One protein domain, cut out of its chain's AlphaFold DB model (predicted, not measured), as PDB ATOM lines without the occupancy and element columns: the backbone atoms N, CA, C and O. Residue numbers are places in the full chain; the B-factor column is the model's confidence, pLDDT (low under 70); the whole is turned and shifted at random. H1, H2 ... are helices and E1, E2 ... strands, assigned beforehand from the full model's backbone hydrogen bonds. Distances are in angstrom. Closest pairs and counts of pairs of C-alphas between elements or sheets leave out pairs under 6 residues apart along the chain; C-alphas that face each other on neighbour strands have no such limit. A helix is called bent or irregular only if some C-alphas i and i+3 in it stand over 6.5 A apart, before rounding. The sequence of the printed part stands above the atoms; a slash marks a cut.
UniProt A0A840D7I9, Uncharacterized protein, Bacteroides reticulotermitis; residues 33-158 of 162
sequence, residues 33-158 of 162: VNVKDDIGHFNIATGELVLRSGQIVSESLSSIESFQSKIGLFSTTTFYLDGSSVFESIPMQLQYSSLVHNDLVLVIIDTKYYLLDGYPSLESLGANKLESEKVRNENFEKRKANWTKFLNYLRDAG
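AT A GLANCE: This is residues 33 to 158 of the 162 residues of an uncharacterized protein of Bacteroides reticulotermitis (UniProt A0A840D7I9). A sheet of six strands, curled like part of a barrel, has one long helix, H2, packed over it with residues 136 to 155, while the small helix H1 only grazes the sheet, its Ile 64 coming closest to Leu 94 at the end of E4, and lies apart from H2. The first part of H2 reaches beyond the sheet and has a kink of 120 degrees near residue 129. The printed part has 126 residues, with two named helices and six named strands in the order E1 E2 H1 E3 E4 E5 E6 H2. The sheet is mixed, in the order E1 E2 E6 E5 E4 E3, and the class is mixed, helices and strands. The whole is compact, with a radius of gyration of the C-alphas of 14.7 A and spans of 41 by 37 by 23 A.

IN THESE COORDINATES: E1 is residues 39 to 43, beginning at C-alpha 39 at (10.791, -26.055, 54.724), and E2 is residues 48 to 51. H1 follows at residues 64 to 71. E3 is residues 76 to 81, 17.0 A long, and E4 is residues 84 to 94, 26.7 A long, beginning at C-alpha 84 at (14.824, -33.098, 41.359). E5 is residues 104 to 109, 15.7 A, and E6 is residues 112 to 117, 16.3 A. H2, residues 122 to 156, spans 31.0 A and ends at C-alpha 156 at (5.667, -38.022, 55.248). H2 is irregular: C-alphas 124 and 127 are 9.4 A apart.

HOW THE PARTS SIT: The sheet is strongly twisted, with edge strands E1 and E3. E1 and E2 form an antiparallel hairpin, with N 40 and O 50 within hydrogen-bond range at 2.7 A. E2 is antiparallel to E6, with N 49 and O 113 at 2.8 A. E5 and E6 form a hairpin, with N 107 and O 114 at 2.7 A. E5 and E4 are parallel at 43 degrees, with N 106 and O 91 at 2.9 A. E3 and E4 form a hairpin, with N 79 and O 87 at 2.8 A. Residues 33 to 34 pair, parallel, with residues 79 to 80 of E3. H2 is on the sheet, and its closest C-alphas to E4 are those of Asn 146 and Val 86, 5.7 A apart. Its height over the sheet is 4.3 A, only just above the sheet's level. H1 only grazes the sheet, and H1 and H2 are apart. In H1 every O i to N i+4 pair is within hydrogen-bond range; in H2, 23 of 31 are.

THE WHOLE: The C-alphas farthest apart, those of Asp 82 and Ala 127, are 41.8 A apart. The printed part has no cut. The link E2 to H1, 12 residues, is long. Mean pLDDT of the printed part is 85.6, and residues 53 to 73 are under 70.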
ATOM      1  N   VAL A  33      14.655 -23.613  46.683       88.00
ATOM      2  CA  VAL A  33      14.073 -24.167  47.907       88.00
ATOM      3  C   VAL A  33      14.229 -25.676  47.880       88.00
ATOM      4  O   VAL A  33      13.558 -26.373  47.117       88.00
ATOM      5  N   ASN A  34      15.087 -26.202  48.741       90.50
ATOM      6  CA  ASN A  34      15.119 -27.615  49.062       90.50
ATOM      7  C   ASN A  34      13.984 -27.913  50.053       90.50
ATOM      8  O   ASN A  34      14.022 -27.540  51.222       90.50
ATOM      9  N   VAL A  35      12.950 -28.618  49.599       90.75
ATOM     10  CA  VAL A  35      11.747 -28.899  50.402       90.75
ATOM     11  C   VAL A  35      12.068 -29.681  51.684       90.75
ATOM     12  O   VAL A  35      11.407 -29.523  52.719       90.75
ATOM     13  N   LYS A  36      13.094 -30.534  51.645       88.62
ATOM     14  CA  LYS A  36      13.512 -31.342  52.791       88.62
ATOM     15  C   LYS A  36      14.208 -30.511  53.855       88.62
ATOM     16  O   LYS A  36      13.903 -30.671  55.037       88.62
ATOM     17  N   ASP A  37      15.100 -29.631  53.444       86.81
ATOM     18  CA  ASP A  37      16.016 -28.978  54.371       86.81
ATOM     19  C   ASP A  37      15.534 -27.571  54.740       86.81
ATOM     20  O   ASP A  37      15.639 -27.166  55.898       86.81
ATOM     21  N   ASP A  38      14.884 -26.873  53.808       88.44
ATOM     22  CA  ASP A  38      14.521 -25.466  53.979       88.44
ATOM     23  C   ASP A  38      13.110 -25.289  54.526       88.44
ATOM     24  O   ASP A  38      12.857 -24.329  55.242       88.44
ATOM     25  N   ILE A  39      12.174 -26.204  54.250       91.50
ATOM     26  CA  ILE A  39      10.791 -26.055  54.724       91.50
ATOM     27  C   ILE A  39      10.666 -26.558  56.166       91.50
ATOM     28  O   ILE A  39      10.974 -27.710  56.497       91.50
ATOM     29  N   GLY A  40      10.200 -25.673  57.044       91.75
ATOM     30  CA  GLY A  40       9.825 -25.963  58.422       91.75
ATOM     31  C   GLY A  40       8.467 -26.640  58.467       91.75
ATOM     32  O   GLY A  40       8.385 -27.803  58.863       91.75
ATOM     33  N   HIS A  41       7.442 -25.922  58.010       94.12
ATOM     34  CA  HIS A  41       6.082 -26.423  57.848       94.12
ATOM     35  C   HIS A  41       5.343 -25.700  56.717       94.12
ATOM     36  O   HIS A  41       5.741 -24.614  56.289       94.12
ATOM     37  N   PHE A  42       4.260 -26.315  56.250       96.56
ATOM     38  CA  PHE A  42       3.343 -25.769  55.261       96.56
ATOM     39  C   PHE A  42       1.914 -25.890  55.780       96.56
ATOM     40  O   PHE A  42       1.453 -26.994  56.086       96.56
ATOM     41  N   ASN A  43       1.226 -24.757  55.889       97.38
ATOM     42  CA  ASN A  43      -0.186 -24.734  56.230       97.38
ATOM     43  C   ASN A  43      -1.006 -24.988  54.962       97.38
ATOM     44  O   ASN A  43      -1.038 -24.160  54.052       97.38
ATOM     45  N   ILE A  44      -1.672 -26.139  54.900       95.62
ATOM     46  CA  ILE A  44      -2.392 -26.557  53.692       95.62
ATOM     47  C   ILE A  44      -3.663 -25.734  53.438       95.62
ATOM     48  O   ILE A  44      -4.081 -25.609  52.289       95.62
ATOM     49  N   ALA A  45      -4.265 -25.160  54.484       94.94
ATOM     50  CA  ALA A  45      -5.490 -24.371  54.377       94.94
ATOM     51  C   ALA A  45      -5.233 -22.960  53.824       94.94
ATOM     52  O   ALA A  45      -6.061 -22.415  53.097       94.94
ATOM     53  N   THR A  46      -4.087 -22.369  54.162       94.75
ATOM     54  CA  THR A  46      -3.744 -20.975  53.826       94.75
ATOM     55  C   THR A  46      -2.661 -20.850  52.758       94.75
ATOM     56  O   THR A  46      -2.508 -19.785  52.164       94.75
ATOM     57  N   GLY A  47      -1.884 -21.909  52.526       95.50
ATOM     58  CA  GLY A  47      -0.684 -21.869  51.697       95.50
ATOM     59  C   GLY A  47       0.524 -21.218  52.378       95.50
ATOM     60  O   GLY A  47       1.539 -21.018  51.709       95.50
ATOM     61  N   GLU A  48       0.448 -20.872  53.673       94.38
ATOM     62  CA  GLU A  48       1.583 -20.306  54.416       94.38
ATOM     63  C   GLU A  48       2.744 -21.306  54.455       94.38
ATOM     64  O   GLU A  48       2.599 -22.460  54.871       94.38
ATOM     65  N   LEU A  49       3.911 -20.843  54.021       92.62
ATOM     66  CA  LEU A  49       5.147 -21.599  53.964       92.62
ATOM     67  C   LEU A  49       6.141 -21.009  54.961       92.62
ATOM     68  O   LEU A  49       6.631 -19.894  54.790       92.62
ATOM     69  N   VAL A  50       6.495 -21.783  55.982       89.81
ATOM     70  CA  VAL A  50       7.523 -21.382  56.942       89.81
ATOM     71  C   VAL A  50       8.826 -22.082  56.613       89.81
ATOM     72  O   VAL A  50       8.890 -23.310  56.554       89.81
ATOM     73  N   LEU A  51       9.879 -21.290  56.433       86.38
ATOM     74  CA  LEU A  51      11.229 -21.758  56.139       86.38
ATOM     75  C   LEU A  51      12.066 -21.846  57.431       86.38
ATOM     76  O   LEU A  51      11.902 -21.031  58.336       86.38
ATOM     77  N   ARG A  52      12.937 -22.856  57.544       77.38
ATOM     78  CA  ARG A  52      13.769 -23.150  58.732       77.38
ATOM     79  C   ARG A  52      14.899 -22.152  58.921       77.38
ATOM     80  O   ARG A  52      15.229 -21.805  60.050       77.38
ATOM     81  N   SER A  53      15.487 -21.701  57.824       61.84
ATOM     82  CA  SER A  53      16.351 -20.535  57.803       61.84
ATOM     83  C   SER A  53      15.588 -19.436  57.067       61.84
ATOM     84  O   SER A  53      14.832 -19.714  56.135       61.84
ATOM     85  N   GLY A  54      15.743 -18.177  57.476       53.34
ATOM     86  CA  GLY A  54      15.114 -17.036  56.804       53.34
ATOM     87  C   GLY A  54      15.645 -16.779  55.384       53.34
ATOM     88  O   GLY A  54      15.706 -15.634  54.977       53.34
ATOM     89  N   GLN A  55      16.092 -17.795  54.642       50.94
ATOM     90  CA  GLN A  55      17.016 -17.668  53.513       50.94
ATOM     91  C   GLN A  55      16.448 -17.128  52.206       50.94
ATOM     92  O   GLN A  55      17.247 -16.789  51.339       50.94
ATOM     93  N   ILE A  56      15.135 -16.977  52.039       54.66
ATOM     94  CA  ILE A  56      14.662 -16.234  50.863       54.66
ATOM     95  C   ILE A  56      14.798 -14.722  51.113       54.66
ATOM     96  O   ILE A  56      15.210 -13.986  50.220       54.66
ATOM     97  N   VAL A  57      14.555 -14.265  52.346       52.81
ATOM     98  CA  VAL A  57      14.756 -12.881  52.793       52.81
ATOM     99  C   VAL A  57      15.019 -12.856  54.298       52.81
ATOM    100  O   VAL A  57      14.084 -12.812  55.100       52.81
ATOM    101  N   SER A  58      16.289 -12.869  54.704       45.44
ATOM    102  CA  SER A  58      16.652 -12.554  56.084       45.44
ATOM    103  C   SER A  58      17.013 -11.077  56.170       45.44
ATOM    104  O   SER A  58      17.717 -10.546  55.311       45.44
ATOM    105  N   GLU A  59      16.545 -10.458  57.251       44.03
ATOM    106  CA  GLU A  59      16.784  -9.074  57.666       44.03
ATOM    107  C   GLU A  59      15.943  -8.015  56.939       44.03
ATOM    108  O   GLU A  59      16.262  -7.542  55.847       44.03
ATOM    109  N   SER A  60      14.870  -7.630  57.643       43.16
ATOM    110  CA  SER A  60      14.172  -6.346  57.573       43.16
ATOM    111  C   SER A  60      13.950  -5.807  56.159       43.16
ATOM    112  O   SER A  60      14.678  -4.933  55.686       43.16
ATOM    113  N   LEU A  61      12.864  -6.244  55.520       51.25
ATOM    114  CA  LEU A  61      12.244  -5.483  54.438       51.25
ATOM    115  C   LEU A  61      11.564  -4.252  55.036       51.25
ATOM    116  O   LEU A  61      10.349  -4.204  55.191       51.25
ATOM    117  N   SER A  62      12.356  -3.252  55.412       48.06
ATOM    118  CA  SER A  62      11.824  -1.970  55.880       48.06
ATOM    119  C   SER A  62      11.122  -1.192  54.755       48.06
ATOM    120  O   SER A  62      10.438  -0.213  55.039       48.06
ATOM    121  N   SER A  63      11.260  -1.620  53.488       55.59
ATOM    122  CA  SER A  63      10.578  -1.043  52.326       55.59
ATOM    123  C   SER A  63      10.480  -2.006  51.129       55.59
ATOM    124  O   SER A  63      11.324  -2.885  50.930       55.59
ATOM    125  N   ILE A  64       9.461  -1.788  50.286       58.59
ATOM    126  CA  ILE A  64       9.248  -2.463  48.988       58.59
ATOM    127  C   ILE A  64      10.470  -2.303  48.066       58.59
ATOM    128  O   ILE A  64      10.856  -3.250  47.386       58.59
ATOM    129  N   GLU A  65      11.114  -1.135  48.088       58.34
ATOM    130  CA  GLU A  65      12.310  -0.842  47.286       58.34
ATOM    131  C   GLU A  65      13.500  -1.725  47.685       58.34
ATOM    132  O   GLU A  65      14.205  -2.246  46.819       58.34
ATOM    133  N   SER A  66      13.695  -1.977  48.986       58.78
ATOM    134  CA  SER A  66      14.759  -2.868  49.461       58.78
ATOM    135  C   SER A  66      14.538  -4.307  48.990       58.78
ATOM    136  O   SER A  66      15.476  -4.953  48.521       58.78
ATOM    137  N   PHE A  67      13.293  -4.786  49.019       63.28
ATOM    138  CA  PHE A  67      12.946  -6.099  48.480       63.28
ATOM    139  C   PHE A  67      13.200  -6.179  46.974       63.28
ATOM    140  O   PHE A  67      13.890  -7.086  46.517       63.28
ATOM    141  N   GLN A  68      12.684  -5.215  46.204       63.09
ATOM    142  CA  GLN A  68      12.850  -5.177  44.750       63.09
ATOM    143  C   GLN A  68      14.325  -5.091  44.347       63.09
ATOM    144  O   GLN A  68      14.720  -5.744  43.388       63.09
ATOM    145  N   SER A  69      15.152  -4.367  45.109       61.81
ATOM    146  CA  SER A  69      16.601  -4.302  44.881       61.81
ATOM    147  C   SER A  69      17.345  -5.602  45.217       61.81
ATOM    148  O   SER A  69      18.347  -5.913  44.579       61.81
ATOM    149  N   LYS A  70      16.879  -6.366  46.216       62.97
ATOM    150  CA  LYS A  70      17.545  -7.597  46.677       62.97
ATOM    151  C   LYS A  70      17.130  -8.807  45.855       62.97
ATOM    152  O   LYS A  70      17.978  -9.613  45.466       62.97
ATOM    153  N   ILE A  71      15.826  -8.944  45.643       63.91
ATOM    154  CA  ILE A  71      15.243 -10.082  44.956       63.91
ATOM    155  C   ILE A  71      15.235  -9.846  43.463       63.91
ATOM    156  O   ILE A  71      15.668 -10.756  42.770       63.91
ATOM    157  N   GLY A  72      14.909  -8.647  42.983       61.88
ATOM    158  CA  GLY A  72      14.663  -8.352  41.571       61.88
ATOM    159  C   GLY A  72      13.160  -8.310  41.275       61.88
ATOM    160  O   GLY A  72      12.357  -8.942  41.958       61.88
ATOM    161  N   LEU A  73      12.754  -7.523  40.272       62.16
ATOM    162  CA  LEU A  73      11.334  -7.289  39.958       62.16
ATOM    163  C   LEU A  73      10.624  -8.519  39.353       62.16
ATOM    164  O   LEU A  73       9.400  -8.594  39.390       62.16
ATOM    165  N   PHE A  74      11.390  -9.457  38.789       70.75
ATOM    166  CA  PHE A  74      10.901 -10.613  38.019       70.75
ATOM    167  C   PHE A  74      11.491 -11.931  38.504       70.75
ATOM    168  O   PHE A  74      11.723 -12.858  37.728       70.75
ATOM    169  N   SER A  75      11.797 -11.994  39.787       80.69
ATOM    170  CA  SER A  75      12.572 -13.103  40.311       80.69
ATOM    171  C   SER A  75      11.716 -14.328  40.473       80.69
ATOM    172  O   SER A  75      10.536 -14.264  40.824       80.69
ATOM    173  N   THR A  76      12.346 -15.456  40.206       87.25
ATOM    174  CA  THR A  76      11.720 -16.755  40.295       87.25
ATOM    175  C   THR A  76      12.475 -17.624  41.283       87.25
ATOM    176  O   THR A  76      13.646 -17.385  41.591       87.25
ATOM    177  N   THR A  77      11.784 -18.632  41.796       88.31
ATOM    178  CA  THR A  77      12.365 -19.663  42.645       88.31
ATOM    179  C   THR A  77      12.036 -21.045  42.103       88.31
ATOM    180  O   THR A  77      10.968 -21.268  41.532       88.31
ATOM    181  N   THR A  78      12.931 -22.000  42.327       91.94
ATOM    182  CA  THR A  78      12.701 -23.410  41.986       91.94
ATOM    183  C   THR A  78      12.657 -24.246  43.257       91.94
ATOM    184  O   THR A  78      13.504 -24.105  44.136       91.94
ATOM    185  N   PHE A  79      11.655 -25.115  43.365       93.81
ATOM    186  CA  PHE A  79      11.500 -26.052  44.473       93.81
ATOM    187  C   PHE A  79      12.052 -27.415  44.072       93.81
ATOM    188  O   PHE A  79      11.708 -27.933  43.008       93.81
ATOM    189  N   TYR A  80      12.844 -28.020  44.954       93.75
ATOM    190  CA  TYR A  80      13.489 -29.310  44.741       93.75
ATOM    191  C   TYR A  80      13.053 -30.338  45.788       93.75
ATOM    192  O   TYR A  80      13.055 -30.067  46.990       93.75
ATOM    193  N   LEU A  81      12.731 -31.540  45.312       93.38
ATOM    194  CA  LEU A  81      12.539 -32.759  46.091       93.38
ATOM    195  C   LEU A  81      13.713 -33.693  45.794       93.38
ATOM    196  O   LEU A  81      13.867 -34.131  44.656       93.38
ATOM    197  N   ASP A  82      14.554 -33.968  46.793       89.56
ATOM    198  CA  ASP A  82      15.712 -34.871  46.677       89.56
ATOM    199  C   ASP A  82      16.592 -34.602  45.433       89.56
ATOM    200  O   ASP A  82      17.020 -35.512  44.726       89.56
ATOM    201  N   GLY A  83      16.834 -33.321  45.131       86.00
ATOM    202  CA  GLY A  83      17.651 -32.881  43.992       86.00
ATOM    203  C   GLY A  83      16.926 -32.817  42.642       86.00
ATOM    204  O   GLY A  83      17.503 -32.317  41.680       86.00
ATOM    205  N   SER A  84      15.665 -33.251  42.555       92.56
ATOM    206  CA  SER A  84      14.824 -33.098  41.359       92.56
ATOM    207  C   SER A  84      13.872 -31.915  41.506       92.56
ATOM    208  O   SER A  84      13.245 -31.753  42.553       92.56
ATOM    209  N   SER A  85      13.728 -31.091  40.470       93.69
ATOM    210  CA  SER A  85      12.767 -29.987  40.472       93.69
ATOM    211  C   SER A  85      11.326 -30.518  40.538       93.69
ATOM    212  O   SER A  85      10.929 -31.419  39.799       93.69
ATOM    213  N   VAL A  86      10.526 -29.963  41.452       96.06
ATOM    214  CA  VAL A  86       9.077 -30.213  41.538       96.06
ATOM    215  C   VAL A  86       8.274 -29.031  41.002       96.06
ATOM    216  O   VAL A  86       7.256 -29.230  40.337       96.06
ATOM    217  N   PHE A  87       8.766 -27.811  41.225       95.50
ATOM    218  CA  PHE A  87       8.216 -26.580  40.667       95.50
ATOM    219  C   PHE A  87       9.366 -25.723  40.152       95.50
ATOM    220  O   PHE A  87      10.279 -25.425  40.916       95.50
ATOM    221  N   GLU A  88       9.327 -25.333  38.884       92.38
ATOM    222  CA  GLU A  88      10.395 -24.570  38.237       92.38
ATOM    223  C   GLU A  88       9.956 -23.141  37.964       92.38
ATOM    224  O   GLU A  88       8.826 -22.911  37.540       92.38
ATOM    225  N   SER A  89      10.878 -22.196  38.161       89.94
ATOM    226  CA  SER A  89      10.682 -20.787  37.806       89.94
ATOM    227  C   SER A  89       9.397 -20.170  38.380       89.94
ATOM    228  O   SER A  89       8.722 -19.389  37.713       89.94
ATOM    229  N   ILE A  90       9.063 -20.499  39.629       91.75
ATOM    230  CA  ILE A  90       7.884 -19.971  40.317       91.75
ATOM    231  C   ILE A  90       8.079 -18.482  40.588       91.75
ATOM    232  O   ILE A  90       9.031 -18.136  41.293       91.75
ATOM    233  N   PRO A  91       7.208 -17.595  40.069       90.62
ATOM    234  CA  PRO A  91       7.323 -16.167  40.309       90.62
ATOM    235  C   PRO A  91       7.292 -15.854  41.802       90.62
ATOM    236  O   PRO A  91       6.503 -16.425  42.558       90.62
ATOM    237  N   MET A  92       8.140 -14.922  42.219       87.19
ATOM    238  CA  MET A  92       8.148 -14.376  43.567       87.19
ATOM    239  C   MET A  92       7.505 -12.995  43.551       87.19
ATOM    240  O   MET A  92       7.891 -12.135  42.761       87.19
ATOM    241  N   GLN A  93       6.519 -12.767  44.418       84.88
ATOM    242  CA  GLN A  93       5.674 -11.584  44.324       84.88
ATOM    243  C   GLN A  93       5.391 -10.935  45.678       84.88
ATOM    244  O   GLN A  93       4.913 -11.580  46.599       84.88
ATOM    245  N   LEU A  94       5.596  -9.623  45.791       81.94
ATOM    246  CA  LEU A  94       5.056  -8.843  46.912       81.94
ATOM    247  C   LEU A  94       3.545  -8.635  46.796       81.94
ATOM    248  O   LEU A  94       3.030  -8.439  45.693       81.94
ATOM    249  N   GLN A  95       2.872  -8.543  47.945       80.88
ATOM    250  CA  GLN A  95       1.431  -8.292  48.033       80.88
ATOM    251  C   GLN A  95       0.951  -7.092  47.187       80.88
ATOM    252  O   GLN A  95      -0.104  -7.135  46.563       80.88
ATOM    253  N   TYR A  96       1.727  -6.014  47.113       74.56
ATOM    254  CA  TYR A  96       1.295  -4.766  46.467       74.56
ATOM    255  C   TYR A  96       1.407  -4.762  44.935       74.56
ATOM    256  O   TYR A  96       1.282  -3.717  44.303       74.56
ATOM    257  N   SER A  97       1.665  -5.915  44.321       74.62
ATOM    258  CA  SER A  97       1.729  -6.032  42.869       74.62
ATOM    259  C   SER A  97       0.359  -6.040  42.218       74.62
ATOM    260  O   SER A  97      -0.548  -6.746  42.652       74.62
ATOM    261  N   SER A  98       0.247  -5.307  41.115       75.81
ATOM    262  CA  SER A  98      -0.909  -5.349  40.223       75.81
ATOM    263  C   SER A  98      -0.839  -6.492  39.200       75.81
ATOM    264  O   SER A  98      -1.713  -6.585  38.341       75.81
ATOM    265  N   LEU A  99       0.206  -7.329  39.235       85.25
ATOM    266  CA  LEU A  99       0.372  -8.439  38.298       85.25
ATOM    267  C   LEU A  99      -0.547  -9.609  38.660       85.25
ATOM    268  O   LEU A  99      -0.604 -10.053  39.807       85.25
ATOM    269  N   VAL A 100      -1.233 -10.128  37.644       89.50
ATOM    270  CA  VAL A 100      -2.084 -11.315  37.745       89.50
ATOM    271  C   VAL A 100      -1.311 -12.505  37.192       89.50
ATOM    272  O   VAL A 100      -1.023 -12.544  35.999       89.50
ATOM    273  N   HIS A 101      -0.986 -13.476  38.046       90.06
ATOM    274  CA  HIS A 101      -0.148 -14.620  37.655       90.06
ATOM    275  C   HIS A 101      -0.951 -15.849  37.211       90.06
ATOM    276  O   HIS A 101      -0.453 -16.619  36.404       90.06
ATOM    277  N   ASN A 102      -2.200 -16.024  37.673       94.50
ATOM    278  CA  ASN A 102      -3.095 -17.155  37.320       94.50
ATOM    279  C   ASN A 102      -2.441 -18.559  37.348       94.50
ATOM    280  O   ASN A 102      -2.912 -19.500  36.707       94.50
ATOM    281  N   ASP A 103      -1.358 -18.689  38.101       94.81
ATOM    282  CA  ASP A 103      -0.489 -19.850  38.208       94.81
ATOM    283  C   ASP A 103       0.165 -19.826  39.602       94.81
ATOM    284  O   ASP A 103       0.038 -18.842  40.339       94.81
ATOM    285  N   LEU A 104       0.851 -20.904  39.964       96.19
ATOM    286  CA  LEU A 104       1.583 -21.048  41.205       96.19
ATOM    287  C   LEU A 104       2.592 -19.909  41.375       96.19
ATOM    288  O   LEU A 104       3.415 -19.647  40.500       96.19
ATOM    289  N   VAL A 105       2.536 -19.247  42.521       94.06
ATOM    290  CA  VAL A 105       3.331 -18.058  42.829       94.06
ATOM    291  C   VAL A 105       3.713 -18.072  44.303       94.06
ATOM    292  O   VAL A 105       2.908 -18.430  45.164       94.06
ATOM    293  N   LEU A 106       4.951 -17.681  44.597       92.56
ATOM    294  CA  LEU A 106       5.418 -17.462  45.959       92.56
ATOM    295  C   LEU A 106       5.170 -16.000  46.333       92.56
ATOM    296  O   LEU A 106       5.902 -15.102  45.918       92.56
ATOM    297  N   VAL A 107       4.129 -15.756  47.115       90.12
ATOM    298  CA  VAL A 107       3.736 -14.423  47.563       90.12
ATOM    299  C   VAL A 107       4.364 -14.110  48.910       90.12
ATOM    300  O   VAL A 107       4.386 -14.945  49.810       90.12
ATOM    301  N   ILE A 108       4.860 -12.888  49.052       86.00
ATOM    302  CA  ILE A 108       5.466 -12.382  50.274       86.00
ATOM    303  C   ILE A 108       4.589 -11.252  50.797       86.00
ATOM    304  O   ILE A 108       4.383 -10.231  50.131       86.00
ATOM    305  N   ILE A 109       4.042 -11.485  51.985       83.62
ATOM    306  CA  ILE A 109       3.179 -10.556  52.709       83.62
ATOM    307  C   ILE A 109       3.892 -10.253  54.018       83.62
ATOM    308  O   ILE A 109       4.123 -11.156  54.824       83.62
ATOM    309  N   ASP A 110       4.291  -8.997  54.191       78.75
ATOM    310  CA  ASP A 110       5.181  -8.553  55.262       78.75
ATOM    311  C   ASP A 110       6.470  -9.395  55.321       78.75
ATOM    312  O   ASP A 110       7.364  -9.233  54.489       78.75
ATOM    313  N   THR A 111       6.566 -10.319  56.279       74.94
ATOM    314  CA  THR A 111       7.709 -11.231  56.466       74.94
ATOM    315  C   THR A 111       7.343 -12.703  56.274       74.94
ATOM    316  O   THR A 111       8.114 -13.585  56.655       74.94
ATOM    317  N   LYS A 112       6.147 -12.985  55.757       84.88
ATOM    318  CA  LYS A 112       5.606 -14.334  55.590       84.88
ATOM    319  C   LYS A 112       5.562 -14.724  54.120       84.88
ATOM    320  O   LYS A 112       5.319 -13.884  53.255       84.88
ATOM    321  N   TYR A 113       5.760 -16.012  53.861       89.00
ATOM    322  CA  TYR A 113       5.734 -16.591  52.524       89.00
ATOM    323  C   TYR A 113       4.465 -17.413  52.342       89.00
ATOM    324  O   TYR A 113       4.068 -18.154  53.238       89.00
ATOM    325  N   TYR A 114       3.861 -17.314  51.166       93.44
ATOM    326  CA  TYR A 114       2.650 -18.032  50.799       93.44
ATOM    327  C   TYR A 114       2.829 -18.631  49.413       93.44
ATOM    328  O   TYR A 114       3.073 -17.903  48.455       93.44
ATOM    329  N   LEU A 115       2.710 -19.947  49.287       95.50
ATOM    330  CA  LEU A 115       2.737 -20.617  47.992       95.50
ATOM    331  C   LEU A 115       1.293 -20.788  47.512       95.50
ATOM    332  O   LEU A 115       0.570 -21.652  48.008       95.50
ATOM    333  N   LEU A 116       0.866 -19.928  46.588       94.44
ATOM    334  CA  LEU A 116      -0.536 -19.779  46.193       94.44
ATOM    335  C   LEU A 116      -0.756 -20.198  44.744       94.44
ATOM    336  O   LEU A 116       0.045 -19.866  43.875       94.44
ATOM    337  N   ASP A 117      -1.878 -20.862  44.470       92.75
ATOM    338  CA  ASP A 117      -2.310 -21.205  43.111       92.75
ATOM    339  C   ASP A 117      -3.021 -20.015  42.444       92.75
ATOM    340  O   ASP A 117      -4.242 -19.950  42.277       92.75
ATOM    341  N   GLY A 118      -2.223 -19.002  42.126       91.88
ATOM    342  CA  GLY A 118      -2.665 -17.747  41.545       91.88
ATOM    343  C   GLY A 118      -2.678 -16.592  42.542       91.88
ATOM    344  O   GLY A 118      -3.135 -16.697  43.679       91.88
ATOM    345  N   TYR A 119      -2.237 -15.437  42.054       92.44
ATOM    346  CA  TYR A 119      -2.286 -14.153  42.746       92.44
ATOM    347  C   TYR A 119      -2.753 -13.057  41.772       92.44
ATOM    348  O   TYR A 119      -2.397 -13.140  40.592       92.44
ATOM    349  N   PRO A 120      -3.555 -12.061  42.206       92.00
ATOM    350  CA  PRO A 120      -4.191 -11.934  43.526       92.00
ATOM    351  C   PRO A 120      -5.301 -12.980  43.739       92.00
ATOM    352  O   PRO A 120      -5.519 -13.843  42.887       92.00
ATOM    353  N   SER A 121      -6.009 -12.942  44.870       91.44
ATOM    354  CA  SER A 121      -7.176 -13.812  45.092       91.44
ATOM    355  C   SER A 121      -8.250 -13.602  44.009       91.44
ATOM    356  O   SER A 121      -8.365 -12.508  43.453       91.44
ATOM    357  N   LEU A 122      -9.058 -14.626  43.713       92.81
ATOM    358  CA  LEU A 122     -10.132 -14.525  42.709       92.81
ATOM    359  C   LEU A 122     -11.150 -13.419  43.033       92.81
ATOM    360  O   LEU A 122     -11.714 -12.814  42.124       92.81
ATOM    361  N   GLU A 123     -11.374 -13.138  44.317       91.25
ATOM    362  CA  GLU A 123     -12.287 -12.085  44.776       91.25
ATOM    363  C   GLU A 123     -11.813 -10.688  44.362       91.25
ATOM    364  O   GLU A 123     -12.624  -9.814  44.063       91.25
ATOM    365  N   SER A 124     -10.498 -10.495  44.256       91.62
ATOM    366  CA  SER A 124      -9.885  -9.224  43.866       91.62
ATOM    367  C   SER A 124      -9.973  -8.932  42.362       91.62
ATOM    368  O   SER A 124      -9.643  -7.827  41.941       91.62
ATOM    369  N   LEU A 125     -10.394  -9.896  41.533       91.00
ATOM    370  CA  LEU A 125     -10.341  -9.788  40.066       91.00
ATOM    371  C   LEU A 125     -11.597  -9.179  39.430       91.00
ATOM    372  O   LEU A 125     -11.598  -8.906  38.227       91.00
ATOM    373  N   GLY A 126     -12.665  -8.968  40.205       90.94
ATOM    374  CA  GLY A 126     -13.905  -8.355  39.723       90.94
ATOM    375  C   GLY A 126     -14.440  -9.029  38.454       90.94
ATOM    376  O   GLY A 126     -14.692 -10.234  38.436       90.94
ATOM    377  N   ALA A 127     -14.583  -8.256  37.374       90.50
ATOM    378  CA  ALA A 127     -15.110  -8.741  36.095       90.50
ATOM    379  C   ALA A 127     -14.257  -9.848  35.438       90.50
ATOM    380  O   ALA A 127     -14.792 -10.659  34.686       90.50
ATOM    381  N   ASN A 128     -12.957  -9.934  35.749       91.06
ATOM    382  CA  ASN A 128     -12.045 -10.929  35.171       91.06
ATOM    383  C   ASN A 128     -12.042 -12.271  35.921       91.06
ATOM    384  O   ASN A 128     -11.280 -13.173  35.559       91.06
ATOM    385  N   LYS A 129     -12.863 -12.414  36.973       94.88
ATOM    386  CA  LYS A 129     -12.872 -13.591  37.851       94.88
ATOM    387  C   LYS A 129     -13.076 -14.898  37.084       94.88
ATOM    388  O   LYS A 129     -12.287 -15.813  37.274       94.88
ATOM    389  N   LEU A 130     -14.088 -14.970  36.216       95.38
ATOM    390  CA  LEU A 130     -14.466 -16.216  35.536       95.38
ATOM    391  C   LEU A 130     -13.349 -16.746  34.626       95.38
ATOM    392  O   LEU A 130     -13.011 -17.924  34.676       95.38
ATOM    393  N   GLU A 131     -12.751 -15.867  33.820       95.19
ATOM    394  CA  GLU A 131     -11.659 -16.261  32.925       95.19
ATOM    395  C   GLU A 131     -10.402 -16.630  33.720       95.19
ATOM    396  O   GLU A 131      -9.750 -17.632  33.441       95.19
ATOM    397  N   SER A 132     -10.093 -15.868  34.770       95.50
ATOM    398  CA  SER A 132      -8.935 -16.149  35.621       95.50
ATOM    399  C   SER A 132      -9.080 -17.464  36.387       95.50
ATOM    400  O   SER A 132      -8.108 -18.196  36.528       95.50
ATOM    401  N   GLU A 133     -10.286 -17.786  36.857       96.12
ATOM    402  CA  GLU A 133     -10.603 -19.062  37.501       96.12
ATOM    403  C   GLU A 133     -10.426 -20.233  36.534       96.12
ATOM    404  O   GLU A 133      -9.790 -21.228  36.881       96.12
ATOM    405  N   LYS A 134     -10.904 -20.093  35.292       96.94
ATOM    406  CA  LYS A 134     -10.690 -21.095  34.246       96.94
ATOM    407  C   LYS A 134      -9.198 -21.345  34.003       96.94
ATOM    408  O   LYS A 134      -8.765 -22.494  34.060       96.94
ATOM    409  N   VAL A 135      -8.411 -20.287  33.796       97.19
ATOM    410  CA  VAL A 135      -6.961 -20.403  33.557       97.19
ATOM    411  C   VAL A 135      -6.242 -21.029  34.756       97.19
ATOM    412  O   VAL A 135      -5.406 -21.911  34.570       97.19
ATOM    413  N   ARG A 136      -6.593 -20.636  35.988       96.00
ATOM    414  CA  ARG A 136      -6.026 -21.239  37.207       96.00
ATOM    415  C   ARG A 136      -6.320 -22.728  37.292       96.00
ATOM    416  O   ARG A 136      -5.390 -23.495  37.497       96.00
ATOM    417  N   ASN A 137      -7.561 -23.145  37.045       96.19
ATOM    418  CA  ASN A 137      -7.937 -24.559  37.059       96.19
ATOM    419  C   ASN A 137      -7.171 -25.369  36.001       96.19
ATOM    420  O   ASN A 137      -6.668 -26.454  36.290       96.19
ATOM    421  N   GLU A 138      -7.029 -24.837  34.784       97.44
ATOM    422  CA  GLU A 138      -6.237 -25.478  33.726       97.44
ATOM    423  C   GLU A 138      -4.762 -25.625  34.121       97.44
ATOM    424  O   GLU A 138      -4.136 -26.655  33.865       97.44
ATOM    425  N   ASN A 139      -4.194 -24.600  34.752       96.50
ATOM    426  CA  ASN A 139      -2.809 -24.593  35.206       96.50
ATOM    427  C   ASN A 139      -2.593 -25.521  36.414       96.50
ATOM    428  O   ASN A 139      -1.619 -26.280  36.445       96.50
ATOM    429  N   PHE A 140      -3.533 -25.549  37.357       95.06
ATOM    430  CA  PHE A 140      -3.534 -26.480  38.478       95.06
ATOM    431  C   PHE A 140      -3.533 -27.930  38.000       95.06
ATOM    432  O   PHE A 140      -2.690 -28.716  38.428       95.06
ATOM    433  N   GLU A 141      -4.415 -28.290  37.061       96.75
ATOM    434  CA  GLU A 141      -4.479 -29.661  36.544       96.75
ATOM    435  C   GLU A 141      -3.167 -30.080  35.859       96.75
ATOM    436  O   GLU A 141      -2.713 -31.209  36.060       96.75
ATOM    437  N   LYS A 142      -2.475 -29.167  35.155       96.06
ATOM    438  CA  LYS A 142      -1.130 -29.433  34.601       96.06
ATOM    439  C   LYS A 142      -0.091 -29.722  35.692       96.06
ATOM    440  O   LYS A 142       0.784 -30.562  35.495       96.06
ATOM    441  N   ARG A 143      -0.174 -29.049  36.847       95.44
ATOM    442  CA  ARG A 143       0.765 -29.210  37.979       95.44
ATOM    443  C   ARG A 143       0.335 -30.243  39.016       95.44
ATOM    444  O   ARG A 143       1.127 -30.565  39.900       95.44
ATOM    445  N   LYS A 144      -0.874 -30.790  38.927       96.38
ATOM    446  CA  LYS A 144      -1.503 -31.637  39.955       96.38
ATOM    447  C   LYS A 144      -0.636 -32.792  40.433       96.38
ATOM    448  O   LYS A 144      -0.576 -33.064  41.632       96.38
ATOM    449  N   ALA A 145       0.069 -33.452  39.514       97.38
ATOM    450  CA  ALA A 145       0.987 -34.534  39.855       97.38
ATOM    451  C   ALA A 145       2.144 -34.039  40.741       97.38
ATOM    452  O   ALA A 145       2.451 -34.658  41.758       97.38
ATOM    453  N   ASN A 146       2.749 -32.901  40.397       97.31
ATOM    454  CA  ASN A 146       3.837 -32.300  41.168       97.31
ATOM    455  C   ASN A 146       3.340 -31.710  42.492       97.31
ATOM    456  O   ASN A 146       3.987 -31.898  43.518       97.31
ATOM    457  N   TRP A 147       2.154 -31.096  42.500       97.31
ATOM    458  CA  TRP A 147       1.499 -30.631  43.724       97.31
ATOM    459  C   TRP A 147       1.244 -31.779  44.705       97.31
ATOM    460  O   TRP A 147       1.596 -31.700  45.879       97.31
ATOM    461  N   THR A 148       0.728 -32.904  44.205       97.38
ATOM    462  CA  THR A 148       0.502 -34.115  45.007       97.38
ATOM    463  C   THR A 148       1.813 -34.670  45.566       97.38
ATOM    464  O   THR A 148       1.880 -34.996  46.750       97.38
ATOM    465  N   LYS A 149       2.875 -34.739  44.748       97.44
ATOM    466  CA  LYS A 149       4.212 -35.162  45.201       97.44
ATOM    467  C   LYS A 149       4.738 -34.263  46.318       97.44
ATOM    468  O   LYS A 149       5.176 -34.779  47.340       97.44
ATOM    469  N   PHE A 150       4.651 -32.945  46.145       97.56
ATOM    470  CA  PHE A 150       5.063 -31.961  47.144       97.56
ATOM    471  C   PHE A 150       4.322 -32.150  48.477       97.56
ATOM    472  O   PHE A 150       4.958 -32.266  49.524       97.56
ATOM    473  N   LEU A 151       2.989 -32.258  48.442       97.25
ATOM    474  CA  LEU A 151       2.184 -32.441  49.653       97.25
ATOM    475  C   LEU A 151       2.457 -33.776  50.351       97.25
ATOM    476  O   LEU A 151       2.530 -33.812  51.578       97.25
ATOM    477  N   ASN A 152       2.603 -34.867  49.598       97.25
ATOM    478  CA  ASN A 152       2.923 -36.173  50.175       97.25
ATOM    479  C   ASN A 152       4.299 -36.157  50.836       97.25
ATOM    480  O   ASN A 152       4.417 -36.567  51.983       97.25
ATOM    481  N   TYR A 153       5.297 -35.575  50.171       96.50
ATOM    482  CA  TYR A 153       6.638 -35.438  50.730       96.50
ATOM    483  C   TYR A 153       6.638 -34.679  52.064       96.50
ATOM    484  O   TYR A 153       7.252 -35.106  53.041       96.50
ATOM    485  N   LEU A 154       5.915 -33.556  52.138       96.69
ATOM    486  CA  LEU A 154       5.785 -32.788  53.376       96.69
ATOM    487  C   LEU A 154       5.010 -33.544  54.459       96.69
ATOM    488  O   LEU A 154       5.359 -33.445  55.634       96.69
ATOM    489  N   ARG A 155       3.972 -34.296  54.082       97.06
ATOM    490  CA  ARG A 155       3.183 -35.110  55.014       97.06
ATOM    491  C   ARG A 155       4.027 -36.220  55.629       97.06
ATOM    492  O   ARG A 155       4.033 -36.352  56.848       97.06
ATOM    493  N   ASP A 156       4.782 -36.941  54.808       96.44
ATOM    494  CA  ASP A 156       5.667 -38.022  55.248       96.44
ATOM    495  C   ASP A 156       6.781 -37.497  56.168       96.44
ATOM    496  O   ASP A 156       7.194 -38.168  57.112       96.44
ATOM    497  N   ALA A 157       7.220 -36.254  55.947       94.62
ATOM    498  CA  ALA A 157       8.180 -35.561  56.800       94.62
ATOM    499  C   ALA A 157       7.565 -34.912  58.062       94.62
ATOM    500  O   ALA A 157       8.296 -34.279  58.826       94.62
ATOM    501  N   GLY A 158       6.248 -35.015  58.280       96.62
ATOM    502  CA  GLY A 158       5.564 -34.406  59.429       96.62
ATOM    503  C   GLY A 158       5.535 -32.872  59.403       96.62
ATOM    504  O   GLY A 158       5.594 -32.237  60.453       96.62
TER     505      GLY A 158